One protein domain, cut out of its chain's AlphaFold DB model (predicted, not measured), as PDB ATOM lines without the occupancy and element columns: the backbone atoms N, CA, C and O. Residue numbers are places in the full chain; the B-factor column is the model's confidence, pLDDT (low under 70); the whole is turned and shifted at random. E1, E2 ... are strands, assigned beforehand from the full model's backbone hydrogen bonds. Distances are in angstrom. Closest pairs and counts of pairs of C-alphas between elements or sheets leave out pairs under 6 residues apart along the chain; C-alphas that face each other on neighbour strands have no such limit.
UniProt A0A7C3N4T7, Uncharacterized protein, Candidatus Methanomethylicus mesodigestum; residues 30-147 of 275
ATOM      1  N   PHE A  30     -57.058  -9.742   5.119       56.88
ATOM      2  CA  PHE A  30     -56.622 -10.471   6.294       56.88
ATOM      3  C   PHE A  30     -55.696  -9.543   7.073       56.88
ATOM      4  O   PHE A  30     -54.698  -9.076   6.518       56.88
ATOM      5  N   ASP A  31     -56.017  -9.274   8.333       65.19
ATOM      6  CA  ASP A  31     -55.078  -8.577   9.202       65.19
ATOM      7  C   ASP A  31     -53.874  -9.495   9.441       65.19
ATOM      8  O   ASP A  31     -54.016 -10.662   9.823       65.19
ATOM      9  N   GLY A  32     -52.680  -8.975   9.153       74.88
ATOM     10  CA  GLY A  32     -51.420  -9.655   9.417       74.88
ATOM     11  C   GLY A  32     -51.047  -9.501  10.886       74.88
ATOM     12  O   GLY A  32     -50.738  -8.398  11.332       74.88
ATOM     13  N   ILE A  33     -51.059 -10.598  11.636       80.88
ATOM     14  CA  ILE A  33     -50.686 -10.634  13.050       80.88
ATOM     15  C   ILE A  33     -49.372 -11.399  13.171       80.88
ATOM     16  O   ILE A  33     -49.280 -12.559  12.781       80.88
ATOM     17  N   VAL A  34     -48.348 -10.767  13.740       84.31
ATOM     18  CA  VAL A  34     -47.097 -11.449  14.087       84.31
ATOM     19  C   VAL A  34     -47.105 -11.719  15.581       84.31
ATOM     20  O   VAL A  34     -47.225 -10.788  16.377       84.31
ATOM     21  N   VAL A  35     -46.971 -12.986  15.960       83.44
ATOM     22  CA  VAL A  35     -46.866 -13.392  17.358       83.44
ATOM     23  C   VAL A  35     -45.483 -13.955  17.610       83.44
ATOM     24  O   VAL A  35     -45.065 -14.916  16.970       83.44
ATOM     25  N   ARG A  36     -44.773 -13.349  18.559       85.50
ATOM     26  CA  ARG A  36     -43.451 -13.801  18.985       85.50
ATOM     27  C   ARG A  36     -43.584 -14.647  20.234       85.50
ATOM     28  O   ARG A  36     -43.974 -14.140  21.284       85.50
ATOM     29  N   LEU A  37     -43.252 -15.918  20.093       85.00
ATOM     30  CA  LEU A  37     -43.223 -16.884  21.175       85.00
ATOM     31  C   LEU A  37     -42.012 -16.624  22.066       85.00
ATOM     32  O   LEU A  37     -40.979 -16.109  21.625       85.00
ATOM     33  N   GLN A  38     -42.127 -17.010  23.334       82.06
ATOM     34  CA  GLN A  38     -40.967 -17.001  24.214       82.06
ATOM     35  C   GLN A  38     -39.914 -18.011  23.729       82.06
ATOM     36  O   GLN A  38     -40.280 -19.074  23.225       82.06
ATOM     37  N   PRO A  39     -38.616 -17.713  23.915       82.75
ATOM     38  CA  PRO A  39     -37.525 -18.660  23.724       82.75
ATOM     39  C   PRO A  39     -37.821 -20.060  24.273       82.75
ATOM     40  O   PRO A  39     -38.015 -20.236  25.478       82.75
ATOM     41  N   ILE A  40     -37.803 -21.066  23.402       84.56
ATOM     42  CA  ILE A  40     -38.047 -22.462  23.766       84.56
ATOM     43  C   ILE A  40     -36.700 -23.157  23.915       84.56
ATOM     44  O   ILE A  40     -35.902 -23.204  22.982       84.56
ATOM     45  N   ARG A  41     -36.428 -23.710  25.097       82.00
ATOM     46  CA  ARG A  41     -35.209 -24.489  25.330       82.00
ATOM     47  C   ARG A  41     -35.462 -25.963  25.034       82.00
ATOM     48  O   ARG A  41     -36.346 -26.565  25.639       82.00
ATOM     49  N   VAL A  42     -34.646 -26.520  24.148       80.38
ATOM     50  CA  VAL A  42     -34.628 -27.943  23.797       80.38
ATOM     51  C   VAL A  42     -33.367 -28.570  24.384       80.38
ATOM     52  O   VAL A  42     -32.292 -27.969  24.346       80.38
ATOM     53  N   TYR A  43     -33.496 -29.762  24.962       73.81
ATOM     54  CA  TYR A  43     -32.415 -30.458  25.662       73.81
ATOM     55  C   TYR A  43     -31.873 -31.637  24.858       73.81
ATOM     56  O   TYR A  43     -30.702 -31.990  24.993       73.81
ATOM     57  N   THR A  44     -32.708 -32.252  24.021       72.62
ATOM     58  CA  THR A  44     -32.331 -33.414  23.215       72.62
ATOM     59  C   THR A  44     -32.854 -33.307  21.786       72.62
ATOM     60  O   THR A  44     -33.828 -32.616  21.513       72.62
ATOM     61  N   THR A  45     -32.249 -34.051  20.857       73.88
ATOM     62  CA  THR A  45     -32.758 -34.186  19.476       73.88
ATOM     63  C   THR A  45     -34.076 -34.964  19.386       73.88
ATOM     64  O   THR A  45     -34.663 -35.056  18.312       73.88
ATOM     65  N   ASN A  46     -34.527 -35.563  20.492       74.94
ATOM     66  CA  ASN A  46     -35.804 -36.266  20.565       74.94
ATOM     67  C   ASN A  46     -36.944 -35.349  21.018       74.94
ATOM     68  O   ASN A  46     -38.102 -35.752  20.911       74.94
ATOM     69  N   ASP A  47     -36.636 -34.147  21.508       81.44
ATOM     70  CA  ASP A  47     -37.665 -33.213  21.941       81.44
ATOM     71  C   ASP A  47     -38.413 -32.675  20.712       81.44
ATOM     72  O   ASP A  47     -37.825 -32.363  19.669       81.44
ATOM     73  N   VAL A  48     -39.734 -32.576  20.835       87.25
ATOM     74  CA  VAL A  48     -40.616 -32.120  19.758       87.25
ATOM     75  C   VAL A  48     -41.434 -30.946  20.259       87.25
ATOM     76  O   VAL A  48     -42.139 -31.054  21.260       87.25
ATOM     77  N   ILE A  49     -41.373 -29.828  19.543       88.81
ATOM     78  CA  ILE A  49     -42.264 -28.695  19.787       88.81
ATOM     79  C   ILE A  49     -43.482 -28.898  18.895       88.81
ATOM     80  O   ILE A  49     -43.380 -28.840  17.671       88.81
ATOM     81  N   ARG A  50     -44.630 -29.170  19.502       89.94
ATOM     82  CA  ARG A  50     -45.880 -29.451  18.805       89.94
ATOM     83  C   ARG A  50     -46.834 -28.268  18.910       89.94
ATOM     84  O   ARG A  50     -47.205 -27.854  20.008       89.94
ATOM     85  N   PHE A  51     -47.262 -27.778  17.753       89.88
ATOM     86  CA  PHE A  51     -48.272 -26.740  17.575       89.88
ATOM     87  C   PHE A  51     -49.582 -27.395  17.150       89.88
ATOM     88  O   PHE A  51     -49.783 -27.665  15.967       89.88
ATOM     89  N   GLU A  52     -50.465 -27.679  18.100       90.62
ATOM     90  CA  GLU A  52     -51.792 -28.220  17.803       90.62
ATOM     91  C   GLU A  52     -52.748 -27.069  17.518       90.62
ATOM     92  O   GLU A  52     -52.824 -26.130  18.304       90.62
ATOM     93  N   TYR A  53     -53.484 -27.130  16.415       89.81
ATOM     94  CA  TYR A  53     -54.468 -26.116  16.058       89.81
ATOM     95  C   TYR A  53     -55.845 -26.731  15.821       89.81
ATOM     96  O   TYR A  53     -55.985 -27.859  15.340       89.81
ATOM     97  N   SER A  54     -56.881 -25.959  16.144       89.69
ATOM     98  CA  SER A  54     -58.279 -26.324  15.917       89.69
ATOM     99  C   SER A  54     -59.049 -25.132  15.359       89.69
ATOM    100  O   SER A  54     -58.957 -24.026  15.891       89.69
ATOM    101  N   SER A  55     -59.824 -25.370  14.301       87.94
ATOM    102  CA  SER A  55     -60.637 -24.356  13.624       87.94
ATOM    103  C   SER A  55     -61.909 -24.960  13.026       87.94
ATOM    104  O   SER A  55     -61.942 -26.130  12.643       87.94
ATOM    105  N   SER A  56     -62.968 -24.155  12.927       85.31
ATOM    106  CA  SER A  56     -64.213 -24.533  12.239       85.31
ATOM    107  C   SER A  56     -64.121 -24.459  10.710       85.31
ATOM    108  O   SER A  56     -64.993 -24.970  10.019       85.31
ATOM    109  N   SER A  57     -63.072 -23.832  10.174       84.62
ATOM    110  CA  SER A  57     -62.796 -23.736   8.738       84.62
ATOM    111  C   SER A  57     -61.426 -24.331   8.413       84.62
ATOM    112  O   SER A  57     -60.579 -24.420   9.308       84.62
ATOM    113  N   PRO A  58     -61.151 -24.667   7.140       82.88
ATOM    114  CA  PRO A  58     -59.822 -25.087   6.723       82.88
ATOM    115  C   PRO A  58     -58.740 -24.090   7.162       82.88
ATOM    116  O   PRO A  58     -58.939 -22.869   7.163       82.88
ATOM    117  N   VAL A  59     -57.589 -24.627   7.554       83.81
ATOM    118  CA  VAL A  59     -56.398 -23.857   7.921       83.81
ATOM    119  C   VAL A  59     -55.324 -24.167   6.895       83.81
ATOM    120  O   VAL A  59     -55.022 -25.334   6.646       83.81
ATOM    121  N   THR A  60     -54.762 -23.124   6.292       83.88
ATOM    122  CA  THR A  60     -53.599 -23.241   5.409       83.88
ATOM    123  C   THR A  60     -52.343 -22.941   6.212       83.88
ATOM    124  O   THR A  60     -52.291 -21.943   6.931       83.88
ATOM    125  N   LEU A  61     -51.339 -23.806   6.081       85.31
ATOM    126  CA  LEU A  61     -50.071 -23.710   6.793       85.31
ATOM    127  C   LEU A  61     -48.935 -23.429   5.812       85.31
ATOM    128  O   LEU A  61     -48.834 -24.070   4.768       85.31
ATOM    129  N   ALA A  62     -48.041 -22.530   6.195       83.25
ATOM    130  CA  ALA A  62     -46.743 -22.358   5.563       83.25
ATOM    131  C   ALA A  62     -45.678 -22.258   6.654       83.25
ATOM    132  O   ALA A  62     -45.911 -21.670   7.703       83.25
ATOM    133  N   PHE A  63     -44.503 -22.830   6.433       83.25
ATOM    134  CA  PHE A  63     -43.401 -22.757   7.387       83.25
ATOM    135  C   PHE A  63     -42.107 -22.422   6.663       83.25
ATOM    136  O   PHE A  63     -41.872 -22.845   5.528       83.25
ATOM    137  N   SER A  64     -41.269 -21.633   7.324       72.94
ATOM    138  CA  SER A  64     -39.967 -21.253   6.801       72.94
ATOM    139  C   SER A  64     -38.957 -22.364   7.081       72.94
ATOM    140  O   SER A  64     -38.619 -22.641   8.230       72.94
ATOM    141  N   LYS A  65     -38.454 -23.003   6.021       67.31
ATOM    142  CA  LYS A  65     -37.370 -23.994   6.101       67.31
ATOM    143  C   LYS A  65     -36.005 -23.311   5.949       67.31
ATOM    144  O   LYS A  65     -35.241 -23.650   5.049       67.31
ATOM    145  N   ASN A  66     -35.742 -22.304   6.780       63.94
ATOM    146  CA  ASN A  66     -34.486 -21.551   6.718       63.94
ATOM    147  C   ASN A  66     -33.324 -22.309   7.379       63.94
ATOM    148  O   ASN A  66     -32.223 -22.303   6.837       63.94
ATOM    149  N   ASP A  67     -33.579 -23.012   8.485       71.31
ATOM    150  CA  ASP A  67     -32.567 -23.790   9.205       71.31
ATOM    151  C   ASP A  67     -32.671 -25.285   8.885       71.31
ATOM    152  O   ASP A  67     -33.704 -25.921   9.099       71.31
ATOM    153  N   THR A  68     -31.576 -25.887   8.410       76.19
ATOM    154  CA  THR A  68     -31.493 -27.339   8.150       76.19
ATOM    155  C   THR A  68     -31.540 -28.174   9.428       76.19
ATOM    156  O   THR A  68     -31.822 -29.373   9.362       76.19
ATOM    157  N   SER A  69     -31.298 -27.541  10.576       80.88
ATOM    158  CA  SER A  69     -31.386 -28.158  11.896       80.88
ATOM    159  C   SER A  69     -32.817 -28.264  12.433       80.88
ATOM    160  O   SER A  69     -33.024 -28.891  13.469       80.88
ATOM    161  N   LEU A  70     -33.810 -27.687  11.748       83.06
ATOM    162  CA  LEU A  70     -35.221 -27.788  12.118       83.06
ATOM    163  C   LEU A  70     -36.010 -28.505  11.018       83.06
ATOM    164  O   LEU A  70     -36.002 -28.130   9.844       83.06
ATOM    165  N   VAL A  71     -36.722 -29.557  11.407       84.75
ATOM    166  CA  VAL A  71     -37.587 -30.343  10.531       84.75
ATOM    167  C   VAL A  71     -39.031 -30.142  10.958       84.75
ATOM    168  O   VAL A  71     -39.391 -30.399  12.101       84.75
ATOM    169  N   PHE A  72     -39.863 -29.725  10.009       85.69
ATOM    170  CA  PHE A  72     -41.289 -29.503  10.209       85.69
ATOM    171  C   PHE A  72     -42.069 -30.697   9.660       85.69
ATOM    172  O   PHE A  72     -41.855 -31.113   8.519       85.69
ATOM    173  N   GLN A  73     -42.976 -31.246  10.461       83.62
ATOM    174  CA  GLN A  73     -43.911 -32.290  10.052       83.62
ATOM    175  C   GLN A  73     -45.328 -31.824  10.362       83.62
ATOM    176  O   GLN A  73     -45.663 -31.581  11.514       83.62
ATOM    177  N   SER A  74     -46.166 -31.687   9.338       82.69
ATOM    178  CA  SER A  74     -47.570 -31.320   9.509       82.69
ATOM    179  C   SER A  74     -48.462 -32.550   9.410       82.69
ATOM    180  O   SER A  74     -48.380 -33.305   8.441       82.69
ATOM    181  N   LEU A  75     -49.357 -32.703  10.375       78.56
ATOM    182  CA  LEU A  75     -50.465 -33.648  10.354       78.56
ATOM    183  C   LEU A  75     -51.753 -32.833  10.320       78.56
ATOM    184  O   LEU A  75     -51.944 -31.944  11.148       78.56
ATOM    185  N   GLN A  76     -52.630 -33.109   9.363       76.00
ATOM    186  CA  GLN A  76     -53.930 -32.455   9.268       76.00
ATOM    187  C   GLN A  76     -55.006 -33.524   9.149       76.00
ATOM    188  O   GLN A  76     -54.949 -34.376   8.265       76.00
ATOM    189  N   GLU A  77     -55.986 -33.459  10.039       72.75
ATOM    190  CA  GLU A  77     -57.171 -34.299  10.016       72.75
ATOM    191  C   GLU A  77     -58.376 -33.395   9.752       72.75
ATOM    192  O   GLU A  77     -58.705 -32.492  10.527       72.75
ATOM    193  N   THR A  78     -59.004 -33.594   8.596       58.81
ATOM    194  CA  THR A  78     -60.146 -32.777   8.177       58.81
ATOM    195  C   THR A  78     -61.421 -33.589   8.380       58.81
ATOM    196  O   THR A  78     -61.648 -34.570   7.674       58.81
ATOM    197  N   SER A  79     -62.224 -33.188   9.366       61.78
ATOM    198  CA  SER A  79     -63.578 -33.697   9.637       61.78
ATOM    199  C   SER A  79     -64.552 -32.503   9.721       61.78
ATOM    200  O   SER A  79     -64.273 -31.473   9.109       61.78
ATOM    201  N   ASP A  80     -65.652 -32.577  10.483       60.75
ATOM    202  CA  ASP A  80     -66.554 -31.428  10.735       60.75
ATOM    203  C   ASP A  80     -65.857 -30.250  11.451       60.75
ATOM    204  O   ASP A  80     -66.308 -29.108  11.393       60.75
ATOM    205  N   VAL A  81     -64.729 -30.523  12.117       72.31
ATOM    206  CA  VAL A  81     -63.793 -29.530  12.655       72.31
ATOM    207  C   VAL A  81     -62.427 -29.806  12.032       72.31
ATOM    208  O   VAL A  81     -61.979 -30.957  11.987       72.31
ATOM    209  N   THR A  82     -61.748 -28.759  11.565       78.06
ATOM    210  CA  THR A  82     -60.371 -28.880  11.078       78.06
ATOM    211  C   THR A  82     -59.440 -28.912  12.280       78.06
ATOM    212  O   THR A  82     -59.335 -27.930  13.019       78.06
ATOM    213  N   ARG A  83     -58.758 -30.040  12.476       85.69
ATOM    214  CA  ARG A  83     -57.725 -30.194  13.500       85.69
ATOM    215  C   ARG A  83     -56.414 -30.572  12.842       85.69
ATOM    216  O   ARG A  83     -56.378 -31.294  11.849       85.69
ATOM    217  N   GLY A  84     -55.318 -30.105  13.406       86.81
ATOM    218  CA  GLY A  84     -54.012 -30.540  12.957       86.81
ATOM    219  C   GLY A  84     -52.928 -30.203  13.951       86.81
ATOM    220  O   GLY A  84     -53.158 -29.535  14.957       86.81
ATOM    221  N   ALA A  85     -51.737 -30.692  13.656       87.50
ATOM    222  CA  ALA A  85     -50.543 -30.435  14.425       87.50
ATOM    223  C   ALA A  85     -49.383 -30.123  13.482       87.50
ATOM    224  O   ALA A  85     -49.259 -30.722  12.411       87.50
ATOM    225  N   VAL A  86     -48.524 -29.195  13.889       89.06
ATOM    226  CA  VAL A  86     -47.205 -28.999  13.290       89.06
ATOM    227  C   VAL A  86     -46.166 -29.380  14.330       89.06
ATOM    228  O   VAL A  86     -46.062 -28.739  15.370       89.06
ATOM    229  N   ASP A  87     -45.405 -30.424  14.041       89.19
ATOM    230  CA  ASP A  87     -44.279 -30.866  14.850       89.19
ATOM    231  C   ASP A  87     -43.005 -30.214  14.312       89.19
ATOM    232  O   ASP A  87     -42.622 -30.428  13.160       89.19
ATOM    233  N   VAL A  88     -42.334 -29.437  15.155       88.94
ATOM    234  CA  VAL A  88     -40.995 -28.904  14.910       88.94
ATOM    235  C   VAL A  88     -40.010 -29.783  15.665       88.94
ATOM    236  O   VAL A  88     -39.996 -29.826  16.897       88.94
ATOM    237  N   ARG A  89     -39.206 -30.524  14.906       86.50
ATOM    238  CA  ARG A  89     -38.189 -31.442  15.413       86.50
ATOM    239  C   ARG A  89     -36.814 -30.869  15.163       86.50
ATOM    240  O   ARG A  89     -36.499 -30.459  14.048       86.50
ATOM    241  N   ALA A  90     -35.984 -30.907  16.187       82.69
ATOM    242  CA  ALA A  90     -34.619 -30.454  16.077       82.69
ATOM    243  C   ALA A  90     -33.699 -31.617  15.673       82.69
ATOM    244  O   ALA A  90     -33.633 -32.641  16.350       82.69
ATOM    245  N   VAL A  91     -32.998 -31.480  14.549       81.38
ATOM    246  CA  VAL A  91     -32.141 -32.518  13.959       81.38
ATOM    247  C   VAL A  91     -30.731 -31.963  13.799       81.38
ATOM    248  O   VAL A  91     -30.561 -30.843  13.339       81.38
ATOM    249  N   ASN A  92     -29.707 -32.746  14.151       78.81
ATOM    250  CA  ASN A  92     -28.299 -32.336  14.030       78.81
ATOM    251  C   ASN A  92     -28.018 -30.965  14.678       78.81
ATOM    252  O   ASN A  92     -27.430 -30.077  14.058       78.81
ATOM    253  N   LEU A  93     -28.489 -30.782  15.912       76.25
ATOM    254  CA  LEU A  93     -28.279 -29.550  16.662       76.25
ATOM    255  C   LEU A  93     -26.811 -29.387  17.086       76.25
ATOM    256  O   LEU A  93     -26.174 -30.313  17.585       76.25
ATOM    257  N   THR A  94     -26.309 -28.169  16.944       80.06
ATOM    258  CA  THR A  94     -25.076 -27.654  17.552       80.06
ATOM    259  C   THR A  94     -25.455 -26.569  18.557       80.06
ATOM    260  O   THR A  94     -26.499 -25.945  18.395       80.06
ATOM    261  N   SER A  95     -24.652 -26.321  19.598       81.94
ATOM    262  CA  SER A  95     -24.963 -25.242  20.553       81.94
ATOM    263  C   SER A  95     -25.220 -23.920  19.823       81.94
ATOM    264  O   SER A  95     -24.367 -23.459  19.063       81.94
ATOM    265  N   GLY A  96     -26.389 -23.321  20.041       83.25
ATOM    266  CA  GLY A  96     -26.834 -22.158  19.289       83.25
ATOM    267  C   GLY A  96     -28.320 -21.847  19.444       83.25
ATOM    268  O   GLY A  96     -29.042 -22.465  20.231       83.25
ATOM    269  N   ILE A  97     -28.750 -20.846  18.679       85.19
ATOM    270  CA  ILE A  97     -30.131 -20.371  18.598       85.19
ATOM    271  C   ILE A  97     -30.612 -20.649  17.179       85.19
ATOM    272  O   ILE A  97     -29.934 -20.275  16.223       85.19
ATOM    273  N   TYR A  98     -31.761 -21.300  17.059       87.19
ATOM    274  CA  TYR A  98     -32.380 -21.659  15.789       87.19
ATOM    275  C   TYR A  98     -33.719 -20.957  15.665       87.19
ATOM    276  O   TYR A  98     -34.535 -21.021  16.583       87.19
ATOM    277  N   HIS A  99     -33.959 -20.299  14.540       87.06
ATOM    278  CA  HIS A  99     -35.155 -19.484  14.362       87.06
ATOM    279  C   HIS A  99     -36.179 -20.237  13.516       87.06
ATOM    280  O   HIS A  99     -35.847 -20.817  12.482       87.06
ATOM    281  N   PHE A 100     -37.446 -20.200  13.921       87.44
ATOM    282  CA  PHE A 100     -38.537 -20.726  13.111       87.44
ATOM    283  C   PHE A 100     -39.657 -19.711  12.940       87.44
ATOM    284  O   PHE A 100     -39.928 -18.886  13.812       87.44
ATOM    285  N   ALA A 101     -40.336 -19.823  11.800       87.62
ATOM    286  CA  ALA A 101     -41.551 -19.085  11.511       87.62
ATOM    287  C   ALA A 101     -42.602 -20.029  10.918       87.62
ATOM    288  O   ALA A 101     -42.330 -20.739   9.944       87.62
ATOM    289  N   ILE A 102     -43.801 -20.019  11.500       87.94
ATOM    290  CA  ILE A 102     -44.970 -20.770  11.035       87.94
ATOM    291  C   ILE A 102     -46.081 -19.766  10.755       87.94
ATOM    292  O   ILE A 102     -46.495 -19.022  11.633       87.94
ATOM    293  N   SER A 103     -46.566 -19.741   9.523       87.69
ATOM    294  CA  SER A 103     -47.695 -18.925   9.095       87.69
ATOM    295  C   SER A 103     -48.957 -19.773   8.987       87.69
ATOM    296  O   SER A 103     -48.945 -20.839   8.370       87.69
ATOM    297  N   LEU A 104     -50.045 -19.279   9.567       87.38
ATOM    298  CA  LEU A 104     -51.369 -19.881   9.528       87.38
ATOM    299  C   LEU A 104     -52.365 -18.892   8.927       87.38
ATOM    300  O   LEU A 104     -52.372 -17.711   9.274       87.38
ATOM    301  N   VAL A 105     -53.231 -19.386   8.045       85.50
ATOM    302  CA  VAL A 105     -54.325 -18.608   7.453       85.50
ATOM    303  C   VAL A 105     -55.624 -19.383   7.616       85.50
ATOM    304  O   VAL A 105     -55.701 -20.552   7.227       85.50
ATOM    305  N   SER A 106     -56.649 -18.744   8.185       84.75
ATOM    306  CA  SER A 106     -57.989 -19.328   8.305       84.75
ATOM    307  C   SER A 106     -59.087 -18.268   8.247       84.75
ATOM    308  O   SER A 106     -58.905 -17.127   8.672       84.75
ATOM    309  N   GLU A 107     -60.249 -18.650   7.720       84.94
ATOM    310  CA  GLU A 107     -61.418 -17.769   7.627       84.94
ATOM    311  C   GLU A 107     -62.188 -17.652   8.950       84.94
ATOM    312  O   GLU A 107     -62.883 -16.660   9.166       84.94
ATOM    313  N   SER A 108     -62.042 -18.630   9.846       87.75
ATOM    314  CA  SER A 108     -62.617 -18.625  11.194       87.75
ATOM    315  C   SER A 108     -61.534 -18.543  12.272       87.75
ATOM    316  O   SER A 108     -60.343 -18.609  11.976       87.75
ATOM    317  N   SER A 109     -61.946 -18.318  13.521       87.12
ATOM    318  CA  SER A 109     -61.028 -18.226  14.659       87.12
ATOM    319  C   SER A 109     -60.260 -19.532  14.854       87.12
ATOM    320  O   SER A 109     -60.856 -20.611  14.793       87.12
ATOM    321  N   VAL A 110     -58.965 -19.431  15.149       87.75
ATOM    322  CA  VAL A 110     -58.074 -20.584  15.332       87.75
ATOM    323  C   VAL A 110     -57.545 -20.585  16.757       87.75
ATOM    324  O   VAL A 110     -56.966 -19.597  17.192       87.75
ATOM    325  N   SER A 111     -57.699 -21.699  17.467       89.19
ATOM    326  CA  SER A 111     -57.024 -21.905  18.751       89.19
ATOM    327  C   SER A 111     -55.773 -22.741  18.523       89.19
ATOM    328  O   SER A 111     -55.849 -23.772  17.849       89.19
ATOM    329  N   ILE A 112     -54.634 -22.289  19.045       89.25
ATOM    330  CA  ILE A 112     -53.329 -22.939  18.933       89.25
ATOM    331  C   ILE A 112     -52.822 -23.276  20.330       89.25
ATOM    332  O   ILE A 112     -52.713 -22.409  21.194       89.25
ATOM    333  N   ASN A 113     -52.460 -24.533  20.538       89.56
ATOM    334  CA  ASN A 113     -51.826 -25.032  21.744       89.56
ATOM    335  C   ASN A 113     -50.379 -25.420  21.424       89.56
ATOM    336  O   ASN A 113     -50.128 -26.305  20.605       89.56
ATOM    337  N   VAL A 114     -49.428 -24.751  22.072       88.38
ATOM    338  CA  VAL A 114     -47.996 -25.001  21.904       88.38
ATOM    339  C   VAL A 114     -47.524 -25.869  23.058       88.38
ATOM    340  O   VAL A 114     -47.606 -25.485  24.227       88.38
ATOM    341  N   THR A 115     -47.019 -27.053  22.737       88.50
ATOM    342  CA  THR A 115     -46.540 -28.031  23.716       88.50
ATOM    343  C   THR A 115     -45.121 -28.462  23.388       88.50
ATOM    344  O   THR A 115     -44.761 -28.640  22.228       88.50
ATOM    345  N   LEU A 116     -44.302 -28.625  24.419       86.06
ATOM    346  CA  LEU A 116     -42.990 -29.244  24.328       86.06
ATOM    347  C   LEU A 116     -43.112 -30.687  24.810       86.06
ATOM    348  O   LEU A 116     -43.485 -30.926  25.957       86.06
ATOM    349  N   ILE A 117     -42.809 -31.639  23.940       84.94
ATOM    350  CA  ILE A 117     -42.807 -33.067  24.248       84.94
ATOM    351  C   ILE A 117     -41.351 -33.484  24.450       84.94
ATOM    352  O   ILE A 117     -40.589 -33.510  23.486       84.94
ATOM    353  N   ASN A 118     -40.978 -33.792  25.694       80.00
ATOM    354  CA  ASN A 118     -39.611 -34.148  26.080       80.00
ATOM    355  C   ASN A 118     -39.476 -35.637  26.413       80.00
ATOM    356  O   ASN A 118     -40.320 -36.195  27.120       80.00
ATOM    357  N   GLY A 119     -38.347 -36.226  26.009       60.44
ATOM    358  CA  GLY A 119     -37.856 -37.513  26.514       60.44
ATOM    359  C   GLY A 119     -38.661 -38.767  26.143       60.44
ATOM    360  O   GLY A 119     -39.558 -38.748  25.301       60.44
ATOM    361  N   ASP A 120     -38.284 -39.876  26.786       52.69
ATOM    362  CA  ASP A 120     -38.957 -41.181  26.747       52.69
ATOM    363  C   ASP A 120     -39.050 -41.728  28.194       52.69
ATOM    364  O   ASP A 120     -38.002 -41.947  28.813       52.69
ATOM    365  N   PRO A 121     -40.252 -41.899  28.787       55.75
ATOM    366  CA  PRO A 121     -41.573 -41.691  28.190       55.75
ATOM    367  C   PRO A 121     -41.876 -40.206  27.911       55.75
ATOM    368  O   PRO A 121     -41.397 -39.339  28.645       55.75
ATOM    369  N   PRO A 122     -42.686 -39.902  26.878       68.88
ATOM    370  CA  PRO A 122     -42.941 -38.532  26.444       68.88
ATOM    371  C   PRO A 122     -43.706 -37.744  27.514       68.88
ATOM    372  O   PRO A 122     -44.873 -38.020  27.797       68.88
ATOM    373  N   ALA A 123     -43.056 -36.732  28.084       71.12
ATOM    374  CA  ALA A 123     -43.685 -35.759  28.967       71.12
ATOM    375  C   ALA A 123     -44.067 -34.513  28.158       71.12
ATOM    376  O   ALA A 123     -43.201 -33.826  27.616       71.12
ATOM    377  N   ALA A 124     -45.368 -34.228  28.066       75.88
ATOM    378  CA  ALA A 124     -45.873 -33.036  27.395       75.88
ATOM    379  C   ALA A 124     -45.981 -31.867  28.385       75.88
ATOM    380  O   ALA A 124     -46.740 -31.915  29.355       75.88
ATOM    381  N   HIS A 125     -45.245 -30.795  28.116       77.56
ATOM    382  CA  HIS A 125     -45.297 -29.542  28.855       77.56
ATOM    383  C   HIS A 125     -45.959 -28.478  27.989       77.56
ATOM    384  O   HIS A 125     -45.453 -28.116  26.930       77.56
ATOM    385  N   ARG A 126     -47.105 -27.965  28.434       79.81
ATOM    386  CA  ARG A 126     -47.768 -26.858  27.747       79.81
ATOM    387  C   ARG A 126     -46.947 -25.586  27.924       79.81
ATOM    388  O   ARG A 126     -46.698 -25.177  29.056       79.81
ATOM    389  N   LEU A 127     -46.543 -24.992  26.808       81.50
ATOM    390  CA  LEU A 127     -45.792 -23.742  26.774       81.50
ATOM    391  C   LEU A 127     -46.750 -22.557  26.710       81.50
ATOM    392  O   LEU A 127     -46.666 -21.649  27.530       81.50
ATOM    393  N   GLU A 128     -47.691 -22.590  25.767       83.56
ATOM    394  CA  GLU A 128     -48.556 -21.448  25.482       83.56
ATOM    395  C   GLU A 128     -49.879 -21.891  24.846       83.56
ATOM    396  O   GLU A 128     -49.970 -22.963  24.247       83.56
ATOM    397  N   MET A 129     -50.921 -21.072  24.982       86.81
ATOM    398  CA  MET A 129     -52.158 -21.207  24.213       86.81
ATOM    399  C   MET A 129     -52.539 -19.851  23.656       86.81
ATOM    400  O   MET A 129     -52.554 -18.865  24.390       86.81
ATOM    401  N   LEU A 130     -52.844 -19.833  22.367       85.75
ATOM    402  CA  LEU A 130     -53.138 -18.635  21.611       85.75
ATOM    403  C   LEU A 130     -54.485 -18.798  20.924       85.75
ATOM    404  O   LEU A 130     -54.687 -19.752  20.179       85.75
ATOM    405  N   ASP A 131     -55.373 -17.836  21.133       86.88
ATOM    406  CA  ASP A 131     -56.639 -17.754  20.417       86.88
ATOM    407  C   ASP A 131     -56.552 -16.617  19.402       86.88
ATOM    408  O   ASP A 131     -56.361 -15.449  19.747       86.88
ATOM    409  N   LEU A 132     -56.649 -16.982  18.129       83.69
ATOM    410  CA  LEU A 132     -56.475 -16.083  17.002       83.69
ATOM    411  C   LEU A 132     -57.839 -15.690  16.426       83.69
ATOM    412  O   LEU A 132     -58.723 -16.547  16.281       83.69
ATOM    413  N   PRO A 133     -58.027 -14.408  16.070       82.25
ATOM    414  CA  PRO A 133     -59.279 -13.937  15.501       82.25
ATOM    415  C   PRO A 133     -59.528 -14.530  14.108       82.25
ATOM    416  O   PRO A 133     -58.610 -14.945  13.400       82.25
ATOM    417  N   ALA A 134     -60.800 -14.554  13.711       83.88
ATOM    418  CA  ALA A 134     -61.206 -14.951  12.366       83.88
ATOM    419  C   ALA A 134     -60.662 -13.978  11.307       83.88
ATOM    420  O   ALA A 134     -60.538 -12.783  11.573       83.88
ATOM    421  N   LYS A 135     -60.407 -14.483  10.091       82.69
ATOM    422  CA  LYS A 135     -59.887 -13.701   8.953       82.69
ATOM    423  C   LYS A 135     -58.559 -12.988   9.245       82.69
ATOM    424  O   LYS A 135     -58.327 -11.886   8.757       82.69
ATOM    425  N   ALA A 136     -57.672 -13.627  10.001       76.69
ATOM    426  CA  ALA A 136     -56.312 -13.145  10.218       76.69
ATOM    427  C   ALA A 136     -55.286 -14.079   9.564       76.69
ATOM    428  O   ALA A 136     -55.454 -15.302   9.544       76.69
ATOM    429  N   MET A 137     -54.222 -13.488   9.024       82.25
ATOM    430  CA  MET A 137     -53.002 -14.213   8.685       82.25
ATOM    431  C   MET A 137     -52.069 -14.081   9.878       82.25
ATOM    432  O   MET A 137     -51.683 -12.971  10.234       82.25
ATOM    433  N   VAL A 138     -51.706 -15.199  10.497       85.25
ATOM    434  CA  VAL A 138     -50.895 -15.185  11.712       85.25
ATOM    435  C   VAL A 138     -49.545 -15.819  11.452       85.25
ATOM    436  O   VAL A 138     -49.477 -16.972  11.042       85.25
ATOM    437  N   GLN A 139     -48.474 -15.077  11.712       88.38
ATOM    438  CA  GLN A 139     -47.101 -15.565  11.672       88.38
ATOM    439  C   GLN A 139     -46.595 -15.747  13.103       88.38
ATOM    440  O   GLN A 139     -46.379 -14.776  13.824       88.38
ATOM    441  N   LEU A 140     -46.423 -17.000  13.512       87.06
ATOM    442  CA  LEU A 140     -45.775 -17.386  14.757       87.06
ATOM    443  C   LEU A 140     -44.264 -17.419  14.536       87.06
ATOM    444  O   LEU A 140     -43.787 -18.192  13.705       87.06
ATOM    445  N   GLU A 141     -43.523 -16.613  15.284       88.50
ATOM    446  CA  GLU A 141     -42.059 -16.587  15.289       88.50
ATOM    447  C   GLU A 141     -41.547 -17.092  16.632       88.50
ATOM    448  O   GLU A 141     -42.082 -16.721  17.678       88.50
ATOM    449  N   GLY A 142     -40.500 -17.911  16.624       87.00
ATOM    450  CA  GLY A 142     -39.890 -18.388  17.855       87.00
ATOM    451  C   GLY A 142     -38.436 -18.791  17.686       87.00
ATOM    452  O   GLY A 142     -37.963 -19.085  16.586       87.00
ATOM    453  N   ASP A 143     -37.754 -18.832  18.826       87.38
ATOM    454  CA  ASP A 143     -36.347 -19.187  18.932       87.38
ATOM    455  C   ASP A 143     -36.218 -20.503  19.699       87.38
ATOM    456  O   ASP A 143     -36.717 -20.629  20.821       87.38
ATOM    457  N   VAL A 144     -35.516 -21.472  19.119       85.56
ATOM    458  CA  VAL A 144     -35.124 -22.719  19.772       85.56
ATOM    459  C   VAL A 144     -33.687 -22.589  20.247       85.56
ATOM    460  O   VAL A 144     -32.757 -22.484  19.449       85.56
ATOM    461  N   TYR A 145     -33.499 -22.619  21.560       84.81
ATOM    462  CA  TYR A 145     -32.187 -22.605  22.188       84.81
ATOM    463  C   TYR A 145     -31.756 -24.037  22.467       84.81
ATOM    464  O   TYR A 145     -32.413 -24.743  23.239       84.81
ATOM    465  N   TYR A 146     -30.628 -24.434  21.887       80.94
ATOM    466  CA  TYR A 146     -29.945 -25.668  22.235       80.94
ATOM    467  C   TYR A 146     -28.555 -25.345  22.764       80.94
ATOM    468  O   TYR A 146     -27.806 -24.586  22.154       80.94
ATOM    469  N   ASP A 147     -28.196 -25.937  23.894       73.94
ATOM    470  CA  ASP A 147     -26.845 -25.844  24.423       73.94
ATOM    471  C   ASP A 147     -26.357 -27.237  24.813       73.94
ATOM    472  O   ASP A 147     -26.797 -27.803  25.811       73.94
TER     473      ASP A 147
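Overview. This is residues 30 to 147 of the 275 residues of an uncharacterized protein of Candidatus Methanomethylicus mesodigestum (UniProt A0A7C3N4T7). Two twisted sheets of five strands each are stacked face to face as a sandwich, with the strands of both running nearly along one common long axis. One sheet is E5, E6, E3, E8 and E9 side by side; the other is built on the long pair E7 and E10, with E4 beside one end of E7 and with E1 and then E2 following each other along the far side of E10. The best planes of the two sheets stand 32 degrees apart, and the parts that face each other are 10.6 A apart centre to centre. The printed part has 118 residues with no named helix and ten named strands, E1 to E10 in chain order, and its class is all strand; the first sheet is antiparallel, while the second is mixed and branched. The whole is compact, with a radius of gyration of the C-alphas of 14.1 A and spans of 39 by 29 by 21 A.

Along the chain. In the sheet with a single order of strands, E5 is residues 70 to 78 and 25.7 A long, E6 is residues 82 to 90 and 26.3 A, E3 is residues 48 to 55 and 22.3 A, E8 is residues 110 to 118 and 25.3 A, and E9 is residues 123 to 132 and 26.3 A. In the branched sheet, E7 is residues 96 to 106 and 33.2 A long, and E10 is residues 136 to 146 and 31.6 A. Its shorter strands are E4, residues 59 to 63 and 13.1 A, E1, residues 31 to 36 and 16.1 A, and E2, residues 40 to 42 and 6.5 A. E1 begins at C-alpha 31, (-55.078, -8.577, 9.202), E3 begins at C-alpha 48, (-40.616, -32.120, 19.758), and E10 ends at C-alpha 146, (-29.945, -25.668, 22.235).

Arrangement. The order E5, E6, E3, E8, E9 has E5 and E9 as edge strands, and from edge to edge the strands' lines turn by 67 degrees. E3 and E6 are antiparallel at 164 degrees, with N 51 and O 86 within hydrogen-bond range at 2.8 A. E3 and E8 are antiparallel at 160 degrees, with N 50 and O 115 at 2.8 A. The hairpin E5 and E6 has N 73 and O 87 at 2.8 A, and the hairpin E8 and E9 has N 112 and O 130 at 2.8 A. In the branched sheet, E7 and E10 are antiparallel at 162 degrees, with N 102 and O 140 at 2.9 A. E4 lies on one side of E7, antiparallel to it, with N 62 and O 103 at 2.9 A, and E10 lies on the other side. E1 and E2 lie on one side of E10 and E7 on the other. E1 is parallel to E10, with N 35 and O 139 at 2.8 A. E2 is parallel to E10 too, with N 42 and O 145 at 3.0 A. Between the sheets, the closest C-alphas of E4 and E6, those of Val 59 and Thr 82, are 7.1 A apart. E2 and E8 are near each other, while E1 and E8 are apart.

Size, cuts and confidence. The two C-alphas farthest apart, those of Asp 80 and Ser 95, are 43.2 A apart, and those of Phe 30 and Asp 147, the first and last printed, are 38.1 A apart. The printed part has no cut. The link from E4 to E5, with 6 residues, is short, and the other links between successive strands are tight. The mean pLDDT of the printed part is 81.3, with values under 70 at residues 30 to 31, 65 to 66, 78 to 80 and 119 to 122.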